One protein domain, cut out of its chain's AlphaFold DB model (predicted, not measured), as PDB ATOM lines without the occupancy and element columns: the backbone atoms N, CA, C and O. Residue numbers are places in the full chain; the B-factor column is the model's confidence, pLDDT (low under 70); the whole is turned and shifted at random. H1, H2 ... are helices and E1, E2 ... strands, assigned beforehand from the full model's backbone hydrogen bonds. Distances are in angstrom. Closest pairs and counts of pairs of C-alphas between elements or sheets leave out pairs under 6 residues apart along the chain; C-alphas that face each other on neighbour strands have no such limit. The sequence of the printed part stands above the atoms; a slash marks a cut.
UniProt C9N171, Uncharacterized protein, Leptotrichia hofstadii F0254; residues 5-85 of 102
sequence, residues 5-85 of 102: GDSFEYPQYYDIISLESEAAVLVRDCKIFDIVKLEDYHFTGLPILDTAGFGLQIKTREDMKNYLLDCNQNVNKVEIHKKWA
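What this domain is: This is residues 5 to 85 of the 102 residues of an uncharacterized protein of Leptotrichia hofstadii F0254 (UniProt C9N171). A small, twisted four-stranded sheet has a helical hairpin, H1 and H2, beyond one end of its strands rather than over a face. Three longer strands, E1 to E3, fold back and forth side by side, and the short strand E4 adds an edge beside E1; residues 73 to 78, of which 77 and 78 belong to H2, stick out. The printed part has 81 residues, with four named strands followed by two named helices, in the order E1 E2 E3 E4 H1 H2. The sheet is mixed, in the order E3 E2 E1 E4, and the class is mixed, helices and strands. The whole is compact, with a radius of gyration of the C-alphas of 12.4 A and spans of 34 by 30 by 22 A.

Where its parts are: E1, residues 13 to 18, begins at C-alpha 13 (10.344, -39.639, -35.290) and is 16.9 A long. E2 is residues 23 to 28, 16.3 A, and E3 is residues 31 to 37, 17.9 A. E4 is residues 48 to 50. H1, residues 61 to 72, begins at C-alpha 61 (9.859, -32.346, -51.123) and is 16.7 A long. H2, residues 77 to 84, is 10.5 A long and ends at C-alpha 84 (11.733, -45.934, -53.676).

How they stand to each other: E1, E2 and E3 form a meander, each strand the antiparallel neighbour of the one before. In the hairpin of E1 and E2, at 165 degrees, N 16 and O 25 are 2.8 A apart, within hydrogen-bond range. In the hairpin of E2 and E3, at 155 degrees, N 26 and O 34 are also 2.8 A apart. E4 is parallel to E1 at 39 degrees, with N 49 and O 15 at 2.7 A. Residues 48 to 49 of E4 also pair, antiparallel, with residues 55 to 56. The sheet is only just strongly twisted, its C-alphas lying up to 4.2 A off the best plane. H1 and H2 are not on the sheet. They form a helical hairpin, with a shallow tilt of 14 degrees, opposite ways; H1 touches H2 with residues 67 to 71 alone, and the closest C-alphas, of Asp 70 and Ile 80, are 6.9 A apart. In both helices every O i to N i+4 pair is within hydrogen-bond range.

The domain as a whole: The two C-alphas farthest apart, of Asp 6 and Gln 73, are 37.3 A apart. The printed part has no cut, and no link is long. The mean pLDDT of the printed part is 82.9; residues 5 to 9, 74 to 75 and 77 are under 70.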
ATOM      1  N   GLY A   5      13.859 -53.890 -31.481       59.59
ATOM      2  CA  GLY A   5      13.843 -55.340 -31.289       59.59
ATOM      3  C   GLY A   5      15.042 -55.964 -32.007       59.59
ATOM      4  O   GLY A   5      15.694 -55.287 -32.798       59.59
ATOM      5  N   ASP A   6      15.334 -57.244 -31.770       55.34
ATOM      6  CA  ASP A   6      16.493 -57.957 -32.352       55.34
ATOM      7  C   ASP A   6      16.632 -57.828 -33.882       55.34
ATOM      8  O   ASP A   6      17.723 -57.960 -34.432       55.34
ATOM      9  N   SER A   7      15.534 -57.547 -34.586       52.88
ATOM     10  CA  SER A   7      15.480 -57.477 -36.052       52.88
ATOM     11  C   SER A   7      15.084 -56.106 -36.600       52.88
ATOM     12  O   SER A   7      14.987 -55.957 -37.821       52.88
ATOM     13  N   PHE A   8      14.801 -55.119 -35.741       61.12
ATOM     14  CA  PHE A   8      14.314 -53.814 -36.186       61.12
ATOM     15  C   PHE A   8      14.668 -52.665 -35.236       61.12
ATOM     16  O   PHE A   8      14.536 -52.771 -34.020       61.12
ATOM     17  N   GLU A   9      15.063 -51.534 -35.808       67.44
ATOM     18  CA  GLU A   9      15.293 -50.278 -35.095       67.44
ATOM     19  C   GLU A   9      14.580 -49.182 -35.871       67.44
ATOM     20  O   GLU A   9      15.001 -48.849 -36.974       67.44
ATOM     21  N   TYR A  10      13.490 -48.642 -35.325       74.25
ATOM     22  CA  TYR A  10      12.797 -47.515 -35.944       74.25
ATOM     23  C   TYR A  10      13.277 -46.204 -35.310       74.25
ATOM     24  O   TYR A  10      13.545 -46.156 -34.105       74.25
ATOM     25  N   PRO A  11      13.398 -45.123 -36.093       77.31
ATOM     26  CA  PRO A  11      13.740 -43.817 -35.551       77.31
ATOM     27  C   PRO A  11      12.630 -43.342 -34.605       77.31
ATOM     28  O   PRO A  11      11.475 -43.741 -34.718       77.31
ATOM     29  N   GLN A  12      12.969 -42.466 -33.661       81.62
ATOM     30  CA  GLN A  12      11.995 -41.946 -32.690       81.62
ATOM     31  C   GLN A  12      10.900 -41.091 -33.353       81.62
ATOM     32  O   GLN A  12       9.778 -41.014 -32.851       81.62
ATOM     33  N   TYR A  13      11.227 -40.482 -34.496       88.38
ATOM     34  CA  TYR A  13      10.344 -39.639 -35.290       88.38
ATOM     35  C   TYR A  13      10.357 -40.114 -36.742       88.38
ATOM     36  O   TYR A  13      11.421 -40.162 -37.362       88.38
ATOM     37  N   TYR A  14       9.190 -40.466 -37.269       89.69
ATOM     38  CA  TYR A  14       8.992 -40.856 -38.664       89.69
ATOM     39  C   TYR A  14       7.549 -40.625 -39.085       89.69
ATOM     40  O   TYR A  14       6.660 -40.498 -38.246       89.69
ATOM     41  N   ASP A  15       7.318 -40.610 -40.387       91.69
ATOM     42  CA  ASP A  15       5.987 -40.479 -40.967       91.69
ATOM     43  C   ASP A  15       5.666 -41.728 -41.782       91.69
ATOM     44  O   ASP A  15       6.552 -42.300 -42.410       91.69
ATOM     45  N   ILE A  16       4.420 -42.186 -41.754       90.69
ATOM     46  CA  ILE A  16       3.953 -43.317 -42.556       90.69
ATOM     47  C   ILE A  16       3.008 -42.777 -43.617       90.69
ATOM     48  O   ILE A  16       2.047 -42.089 -43.284       90.69
ATOM     49  N   ILE A  17       3.248 -43.111 -44.879       89.69
ATOM     50  CA  ILE A  17       2.383 -42.704 -45.987       89.69
ATOM     51  C   ILE A  17       1.558 -43.901 -46.443       89.69
ATOM     52  O   ILE A  17       2.104 -44.960 -46.744       89.69
ATOM     53  N   SER A  18       0.239 -43.719 -46.495       87.69
ATOM     54  CA  SER A  18      -0.708 -44.665 -47.077       87.69
ATOM     55  C   SER A  18      -1.315 -44.063 -48.335       87.69
ATOM     56  O   SER A  18      -2.098 -43.117 -48.270       87.69
ATOM     57  N   LEU A  19      -0.966 -44.636 -49.485       83.19
ATOM     58  CA  LEU A  19      -1.557 -44.267 -50.772       83.19
ATOM     59  C   LEU A  19      -2.985 -44.801 -50.905       83.19
ATOM     60  O   LEU A  19      -3.821 -44.159 -51.523       83.19
ATOM     61  N   GLU A  20      -3.273 -45.961 -50.308       82.62
ATOM     62  CA  GLU A  20      -4.598 -46.594 -50.375       82.62
ATOM     63  C   GLU A  20      -5.633 -45.854 -49.529       82.62
ATOM     64  O   GLU A  20      -6.809 -45.823 -49.873       82.62
ATOM     65  N   SER A  21      -5.194 -45.265 -48.416       84.69
ATOM     66  CA  SER A  21      -6.046 -44.458 -47.537       84.69
ATOM     67  C   SER A  21      -5.910 -42.957 -47.786       84.69
ATOM     68  O   SER A  21      -6.527 -42.186 -47.058       84.69
ATOM     69  N   GLU A  22      -5.064 -42.553 -48.743       88.19
ATOM     70  CA  GLU A  22      -4.720 -41.154 -49.037       88.19
ATOM     71  C   GLU A  22      -4.421 -40.347 -47.760       88.19
ATOM     72  O   GLU A  22      -4.847 -39.203 -47.589       88.19
ATOM     73  N   ALA A  23      -3.678 -40.960 -46.836       91.12
ATOM     74  CA  ALA A  23      -3.423 -40.428 -45.504       91.12
ATOM     75  C   ALA A  23      -1.954 -40.575 -45.106       91.12
ATOM     76  O   ALA A  23      -1.268 -41.524 -45.492       91.12
ATOM     77  N   ALA A  24      -1.487 -39.639 -44.289       91.94
ATOM     78  CA  ALA A  24      -0.173 -39.647 -43.679       91.94
ATOM     79  C   ALA A  24      -0.309 -39.726 -42.156       91.94
ATOM     80  O   ALA A  24      -0.977 -38.906 -41.527       91.94
ATOM     81  N   VAL A  25       0.343 -40.714 -41.556       92.44
ATOM     82  CA  VAL A  25       0.373 -40.920 -40.109       92.44
ATOM     83  C   VAL A  25       1.695 -40.391 -39.579       92.44
ATOM     84  O   VAL A  25       2.757 -40.932 -39.881       92.44
ATOM     85  N   LEU A  26       1.632 -39.349 -38.761       92.50
ATOM     86  CA  LEU A  26       2.800 -38.768 -38.122       92.50
ATOM     87  C   LEU A  26       3.091 -39.564 -36.855       92.50
ATOM     88  O   LEU A  26       2.255 -39.637 -35.954       92.50
ATOM     89  N   VAL A  27       4.282 -40.150 -36.757       89.88
ATOM     90  CA  VAL A  27       4.713 -40.902 -35.575       89.88
ATOM     91  C   VAL A  27       5.812 -40.140 -34.851       89.88
ATOM     92  O   VAL A  27       6.858 -39.809 -35.414       89.88
ATOM     93  N   ARG A  28       5.575 -39.838 -33.575       91.69
ATOM     94  CA  ARG A  28       6.517 -39.129 -32.703       91.69
ATOM     95  C   ARG A  28       6.605 -39.872 -31.377       91.69
ATOM     96  O   ARG A  28       5.587 -40.344 -30.876       91.69
ATOM     97  N   ASP A  29       7.810 -40.044 -30.844       85.44
ATOM     98  CA  ASP A  29       8.046 -40.806 -29.606       85.44
ATOM     99  C   ASP A  29       7.376 -42.192 -29.614       85.44
ATOM    100  O   ASP A  29       6.776 -42.644 -28.636       85.44
ATOM    101  N   CYS A  30       7.443 -42.873 -30.762       77.88
ATOM    102  CA  CYS A  30       6.840 -44.193 -30.975       77.88
ATOM    103  C   CYS A  30       5.311 -44.255 -30.753       77.88
ATOM    104  O   CYS A  30       4.759 -45.342 -30.512       77.88
ATOM    105  N   LYS A  31       4.621 -43.112 -30.841       84.06
ATOM    106  CA  LYS A  31       3.164 -42.960 -30.753       84.06
ATOM    107  C   LYS A  31       2.630 -42.231 -31.981       84.06
ATOM    108  O   LYS A  31       3.334 -41.435 -32.596       84.06
ATOM    109  N   ILE A  32       1.373 -42.503 -32.320       89.44
ATOM    110  CA  ILE A  32       0.666 -41.742 -33.349       89.44
ATOM    111  C   ILE A  32       0.475 -40.333 -32.793       89.44
ATOM    112  O   ILE A  32      -0.188 -40.156 -31.772       89.44
ATOM    113  N   PHE A  33       1.132 -39.371 -33.423       90.81
ATOM    114  CA  PHE A  33       1.012 -37.960 -33.100       90.81
ATOM    115  C   PHE A  33      -0.223 -37.379 -33.772       90.81
ATOM    116  O   PHE A  33      -1.026 -36.734 -33.109       90.81
ATOM    117  N   ASP A  34      -0.379 -37.651 -35.069       92.88
ATOM    118  CA  ASP A  34      -1.523 -37.185 -35.840       92.88
ATOM    119  C   ASP A  34      -1.743 -38.039 -37.093       92.88
ATOM    120  O   ASP A  34      -0.846 -38.769 -37.530       92.88
ATOM    121  N   ILE A  35      -2.936 -37.939 -37.673       92.44
ATOM    122  CA  ILE A  35      -3.276 -38.534 -38.965       92.44
ATOM    123  C   ILE A  35      -3.840 -37.422 -39.835       92.44
ATOM    124  O   ILE A  35      -4.956 -36.952 -39.624       92.44
ATOM    125  N   VAL A  36      -3.059 -37.015 -40.825       93.69
ATOM    126  CA  VAL A  36      -3.436 -35.964 -41.767       93.69
ATOM    127  C   VAL A  36      -3.750 -36.580 -43.119       93.69
ATOM    128  O   VAL A  36      -3.280 -37.671 -43.451       93.69
ATOM    129  N   LYS A  37      -4.542 -35.885 -43.932       91.50
ATOM    130  CA  LYS A  37      -4.717 -36.294 -45.322       91.50
ATOM    131  C   LYS A  37      -3.403 -36.134 -46.078       91.50
ATOM    132  O   LYS A  37      -2.609 -35.242 -45.783       91.50
ATOM    133  N   LEU A  38      -3.190 -36.977 -47.077       88.31
ATOM    134  CA  LEU A  38      -1.983 -36.945 -47.896       88.31
ATOM    135  C   LEU A  38      -1.852 -35.637 -48.692       88.31
ATOM    136  O   LEU A  38      -0.736 -35.185 -48.925       88.31
ATOM    137  N   GLU A  39      -2.976 -35.008 -49.052       87.00
ATOM    138  CA  GLU A  39      -3.018 -33.681 -49.687       87.00
ATOM    139  C   GLU A  39      -2.494 -32.558 -48.769       87.00
ATOM    140  O   GLU A  39      -1.807 -31.651 -49.233       87.00
ATOM    141  N   ASP A  40      -2.764 -32.656 -47.464       89.31
ATOM    142  CA  ASP A  40      -2.346 -31.695 -46.437       89.31
ATOM    143  C   ASP A  40      -0.966 -32.034 -45.847       89.31
ATOM    144  O   ASP A  40      -0.388 -31.259 -45.074       89.31
ATOM    145  N   TYR A  41      -0.415 -33.200 -46.190       89.00
ATOM    146  CA  TYR A  41       0.852 -33.663 -45.651       89.00
ATOM    147  C   TYR A  41       2.026 -32.851 -46.201       89.00
ATOM    148  O   TYR A  41       2.285 -32.779 -47.404       89.00
ATOM    149  N   HIS A  42       2.811 -32.300 -45.278       86.88
ATOM    150  CA  HIS A  42       4.026 -31.569 -45.590       86.88
ATOM    151  C   HIS A  42       5.239 -32.362 -45.128       86.88
ATOM    152  O   HIS A  42       5.417 -32.617 -43.941       86.88
ATOM    153  N   PHE A  43       6.117 -32.701 -46.069       87.62
ATOM    154  CA  PHE A  43       7.372 -33.360 -45.736       87.62
ATOM    155  C   PHE A  43       8.277 -32.433 -44.912       87.62
ATOM    156  O   PHE A  43       8.723 -31.390 -45.400       87.62
ATOM    157  N   THR A  44       8.580 -32.841 -43.678       85.62
ATOM    158  CA  THR A  44       9.384 -32.069 -42.714       85.62
ATOM    159  C   THR A  44      10.845 -32.521 -42.623       85.62
ATOM    160  O   THR A  44      11.548 -32.119 -41.700       85.62
ATOM    161  N   GLY A  45      11.321 -33.370 -43.541       85.69
ATOM    162  CA  GLY A  45      12.680 -33.926 -43.486       85.69
ATOM    163  C   GLY A  45      12.828 -35.157 -42.587       85.69
ATOM    164  O   GLY A  45      13.944 -35.626 -42.374       85.69
ATOM    165  N   LEU A  46      11.722 -35.675 -42.049       89.00
ATOM    166  CA  LEU A  46      11.714 -36.899 -41.255       89.00
ATOM    167  C   LEU A  46      11.735 -38.140 -42.153       89.00
ATOM    168  O   LEU A  46      11.262 -38.088 -43.288       89.00
ATOM    169  N   PRO A  47      12.279 -39.266 -41.667       88.12
ATOM    170  CA  PRO A  47      12.243 -40.513 -42.412       88.12
ATOM    171  C   PRO A  47      10.796 -40.932 -42.672       88.12
ATOM    172  O   PRO A  47       9.966 -40.945 -41.762       88.12
ATOM    173  N   ILE A  48      10.516 -41.291 -43.924       88.81
ATOM    174  CA  ILE A  48       9.200 -41.764 -44.342       88.81
ATOM    175  C   ILE A  48       9.220 -43.284 -44.438       88.81
ATOM    176  O   ILE A  48      10.152 -43.869 -44.992       88.81
ATOM    177  N   LEU A  49       8.178 -43.918 -43.919       88.06
ATOM    178  CA  LEU A  49       7.892 -45.330 -44.067       88.06
ATOM    179  C   LEU A  49       6.656 -45.533 -44.949       88.06
ATOM    180  O   LEU A  49       5.735 -44.718 -44.967       88.06
ATOM    181  N   ASP A  50       6.620 -46.661 -45.640       85.69
ATOM    182  CA  ASP A  50       5.392 -47.182 -46.235       85.69
ATOM    183  C   ASP A  50       4.541 -47.925 -45.183       85.69
ATOM    184  O   ASP A  50       5.034 -48.285 -44.108       85.69
ATOM    185  N   THR A  51       3.275 -48.206 -45.497       82.69
ATOM    186  CA  THR A  51       2.366 -49.026 -44.673       82.69
ATOM    187  C   THR A  51       2.936 -50.398 -44.286       82.69
ATOM    188  O   THR A  51       2.640 -50.903 -43.204       82.69
ATOM    189  N   ALA A  52       3.819 -50.976 -45.107       78.81
ATOM    190  CA  ALA A  52       4.528 -52.219 -44.797       78.81
ATOM    191  C   ALA A  52       5.727 -52.046 -43.829       78.81
ATOM    192  O   ALA A  52       6.392 -53.023 -43.471       78.81
ATOM    193  N   GLY A  53       6.025 -50.817 -43.396       76.38
ATOM    194  CA  GLY A  53       7.107 -50.497 -42.463       76.38
ATOM    195  C   GLY A  53       8.499 -50.434 -43.099       76.38
ATOM    196  O   GLY A  53       9.500 -50.514 -42.382       76.38
ATOM    197  N   PHE A  54       8.581 -50.306 -44.427       79.38
ATOM    198  CA  PHE A  54       9.836 -50.098 -45.155       79.38
ATOM    199  C   PHE A  54      10.153 -48.611 -45.283       79.38
ATOM    200  O   PHE A  54       9.273 -47.823 -45.614       79.38
ATOM    201  N   GLY A  55      11.415 -48.238 -45.070       84.25
ATOM    202  CA  GLY A  55      11.871 -46.864 -45.274       84.25
ATOM    203  C   GLY A  55      11.901 -46.486 -46.748       84.25
ATOM    204  O   GLY A  55      12.497 -47.197 -47.557       84.25
ATOM    205  N   LEU A  56      11.288 -45.358 -47.086       86.38
ATOM    206  CA  LEU A  56      11.328 -44.757 -48.412       86.38
ATOM    207  C   LEU A  56      12.537 -43.819 -48.524       86.38
ATOM    208  O   LEU A  56      12.886 -43.105 -47.583       86.38
ATOM    209  N   GLN A  57      13.183 -43.790 -49.690       85.38
ATOM    210  CA  GLN A  57      14.329 -42.923 -49.992       85.38
ATOM    211  C   GLN A  57      13.919 -41.478 -50.312       85.38
ATOM    212  O   GLN A  57      14.464 -40.854 -51.218       85.38
ATOM    213  N   ILE A  58      12.968 -40.928 -49.566       86.44
ATOM    214  CA  ILE A  58      12.464 -39.570 -49.766       86.44
ATOM    215  C   ILE A  58      13.279 -38.629 -48.884       86.44
ATOM    216  O   ILE A  58      13.200 -38.685 -47.657       86.44
ATOM    217  N   LYS A  59      14.108 -37.789 -49.511       84.19
ATOM    218  CA  LYS A  59      14.979 -36.830 -48.809       84.19
ATOM    219  C   LYS A  59      14.529 -35.392 -48.991       84.19
ATOM    220  O   LYS A  59      14.879 -34.535 -48.183       84.19
ATOM    221  N   THR A  60      13.781 -35.121 -50.052       87.19
ATOM    222  CA  THR A  60      13.328 -33.783 -50.415       87.19
ATOM    223  C   THR A  60      11.830 -33.763 -50.705       87.19
ATOM    224  O   THR A  60      11.190 -34.785 -50.952       87.19
ATOM    225  N   ARG A  61      11.256 -32.557 -50.711       87.12
ATOM    226  CA  ARG A  61       9.859 -32.346 -51.123       87.12
ATOM    227  C   ARG A  61       9.625 -32.727 -52.588       87.12
ATOM    228  O   ARG A  61       8.515 -33.107 -52.942       87.12
ATOM    229  N   GLU A  62      10.653 -32.619 -53.425       87.69
ATOM    230  CA  GLU A  62      10.602 -33.033 -54.829       87.69
ATOM    231  C   GLU A  62      10.550 -34.557 -54.951       87.69
ATOM    232  O   GLU A  62       9.711 -35.066 -55.689       87.69
ATOM    233  N   ASP A  63      11.342 -35.288 -54.157       88.12
ATOM    234  CA  ASP A  63      11.271 -36.756 -54.088       88.12
ATOM    235  C   ASP A  63       9.869 -37.233 -53.695       88.12
ATOM    236  O   ASP A  63       9.329 -38.138 -54.324       88.12
ATOM    237  N   MET A  64       9.245 -36.587 -52.702       85.88
ATOM    238  CA  MET A  64       7.877 -36.913 -52.280       85.88
ATOM    239  C   MET A  64       6.872 -36.711 -53.421       85.88
ATOM    240  O   MET A  64       6.031 -37.571 -53.669       85.88
ATOM    241  N   LYS A  65       6.968 -35.593 -54.153       87.12
ATOM    242  CA  LYS A  65       6.096 -35.330 -55.308       87.12
ATOM    243  C   LYS A  65       6.297 -36.358 -56.419       87.12
ATOM    244  O   LYS A  65       5.314 -36.847 -56.967       87.12
ATOM    245  N   ASN A  66       7.547 -36.703 -56.724       88.50
ATOM    246  CA  ASN A  66       7.874 -37.720 -57.722       88.50
ATOM    247  C   ASN A  66       7.346 -39.101 -57.310       88.50
ATOM    248  O   ASN A  66       6.766 -39.793 -58.139       88.50
ATOM    249  N   TYR A  67       7.468 -39.471 -56.033       86.25
ATOM    250  CA  TYR A  67       6.915 -40.715 -55.498       86.25
ATOM    251  C   TYR A  67       5.392 -40.792 -55.670       86.25
ATOM    252  O   TYR A  67       4.883 -41.783 -56.192       86.25
ATOM    253  N   LEU A  68       4.664 -39.734 -55.293       84.62
ATOM    254  CA  LEU A  68       3.209 -39.666 -55.473       84.62
ATOM    255  C   LEU A  68       2.806 -39.732 -56.952       84.62
ATOM    256  O   LEU A  68       1.817 -40.383 -57.292       84.62
ATOM    257  N   LEU A  69       3.584 -39.099 -57.836       86.50
ATOM    258  CA  LEU A  69       3.360 -39.141 -59.279       86.50
ATOM    259  C   LEU A  69       3.567 -40.553 -59.848       86.50
ATOM    260  O   LEU A  69       2.684 -41.043 -60.549       86.50
ATOM    261  N   ASP A  70       4.679 -41.223 -59.514       84.69
ATOM    262  CA  ASP A  70       4.949 -42.621 -59.898       84.69
ATOM    263  C   ASP A  70       3.801 -43.544 -59.439       84.69
ATOM    264  O   ASP A  70       3.362 -44.417 -60.188       84.69
ATOM    265  N   CYS A  71       3.265 -43.316 -58.233       78.81
ATOM    266  CA  CYS A  71       2.132 -44.076 -57.699       78.81
ATOM    267  C   CYS A  71       0.822 -43.817 -58.445       78.81
ATOM    268  O   CYS A  71       0.069 -44.755 -58.703       78.81
ATOM    269  N   ASN A  72       0.553 -42.567 -58.831       79.50
ATOM    270  CA  ASN A  72      -0.637 -42.212 -59.603       79.50
ATOM    271  C   ASN A  72      -0.588 -42.771 -61.038       79.50
ATOM    272  O   ASN A  72      -1.610 -43.186 -61.584       79.50
ATOM    273  N   GLN A  73       0.612 -42.870 -61.620       79.12
ATOM    274  CA  GLN A  73       0.831 -43.430 -62.956       79.12
ATOM    275  C   GLN A  73       0.555 -44.943 -63.063       79.12
ATOM    276  O   GLN A  73       0.725 -45.505 -64.143       79.12
ATOM    277  N   ASN A  74       0.092 -45.603 -61.987       63.16
ATOM    278  CA  ASN A  74      -0.248 -47.033 -61.950       63.16
ATOM    279  C   ASN A  74       0.884 -47.935 -62.472       63.16
ATOM    280  O   ASN A  74       0.650 -49.026 -62.996       63.16
ATOM    281  N   VAL A  75       2.131 -47.491 -62.306       63.69
ATOM    282  CA  VAL A  75       3.295 -48.346 -62.516       63.69
ATOM    283  C   VAL A  75       3.232 -49.452 -61.465       63.69
ATOM    284  O   VAL A  75       2.774 -49.236 -60.341       63.69
ATOM    285  N   ASN A  76       3.616 -50.667 -61.841       73.50
ATOM    286  CA  ASN A  76       3.503 -51.852 -60.998       73.50
ATOM    287  C   ASN A  76       3.996 -51.557 -59.562       73.50
ATOM    288  O   ASN A  76       5.137 -51.123 -59.388       73.50
ATOM    289  N   LYS A  77       3.159 -51.791 -58.529       69.50
ATOM    290  CA  LYS A  77       3.486 -51.490 -57.113       69.50
ATOM    291  C   LYS A  77       4.865 -52.042 -56.719       69.50
ATOM    292  O   LYS A  77       5.597 -51.409 -55.961       69.50
ATOM    293  N   VAL A  78       5.246 -53.193 -57.274       71.25
ATOM    294  CA  VAL A  78       6.550 -53.832 -57.046       71.25
ATOM    295  C   VAL A  78       7.710 -52.988 -57.584       71.25
ATOM    296  O   VAL A  78       8.740 -52.872 -56.923       71.25
ATOM    297  N   GLU A  79       7.562 -52.377 -58.758       77.31
ATOM    298  CA  GLU A  79       8.591 -51.526 -59.366       77.31
ATOM    299  C   GLU A  79       8.762 -50.215 -58.599       77.31
ATOM    300  O   GLU A  79       9.890 -49.796 -58.343       77.31
ATOM    301  N   ILE A  80       7.656 -49.619 -58.148       77.69
ATOM    302  CA  ILE A  80       7.671 -48.427 -57.292       77.69
ATOM    303  C   ILE A  80       8.362 -48.741 -55.964       77.69
ATOM    304  O   ILE A  80       9.274 -48.018 -55.560       77.69
ATOM    305  N   HIS A  81       7.997 -49.851 -55.313       73.00
ATOM    306  CA  HIS A  81       8.686 -50.306 -54.106       73.00
ATOM    307  C   HIS A  81      10.174 -50.536 -54.368       73.00
ATOM    308  O   HIS A  81      10.999 -50.115 -53.569       73.00
ATOM    309  N   LYS A  82      10.559 -51.144 -55.490       75.50
ATOM    310  CA  LYS A  82      11.973 -51.374 -55.810       75.50
ATOM    311  C   LYS A  82      12.750 -50.073 -56.051       75.50
ATOM    312  O   LYS A  82      13.934 -50.010 -55.733       75.50
ATOM    313  N   LYS A  83      12.096 -49.056 -56.616       81.75
ATOM    314  CA  LYS A  83      12.680 -47.743 -56.918       81.75
ATOM    315  C   LYS A  83      12.835 -46.878 -55.667       81.75
ATOM    316  O   LYS A  83      13.865 -46.236 -55.498       81.75
ATOM    317  N   TRP A  84      11.823 -46.869 -54.799       83.88
ATOM    318  CA  TRP A  84      11.733 -45.934 -53.676       83.88
ATOM    319  C   TRP A  84      12.005 -46.565 -52.313       83.88
ATOM    320  O   TRP A  84      12.508 -45.878 -51.424       83.88
ATOM    321  N   ALA A  85      11.697 -47.846 -52.110       78.06
ATOM    322  CA  ALA A  85      11.932 -48.500 -50.830       78.06
ATOM    323  C   ALA A  85      13.407 -48.879 -50.682       78.06
ATOM    324  O   ALA A  85      14.014 -49.532 -51.531       78.06
TER     325      ALA A  85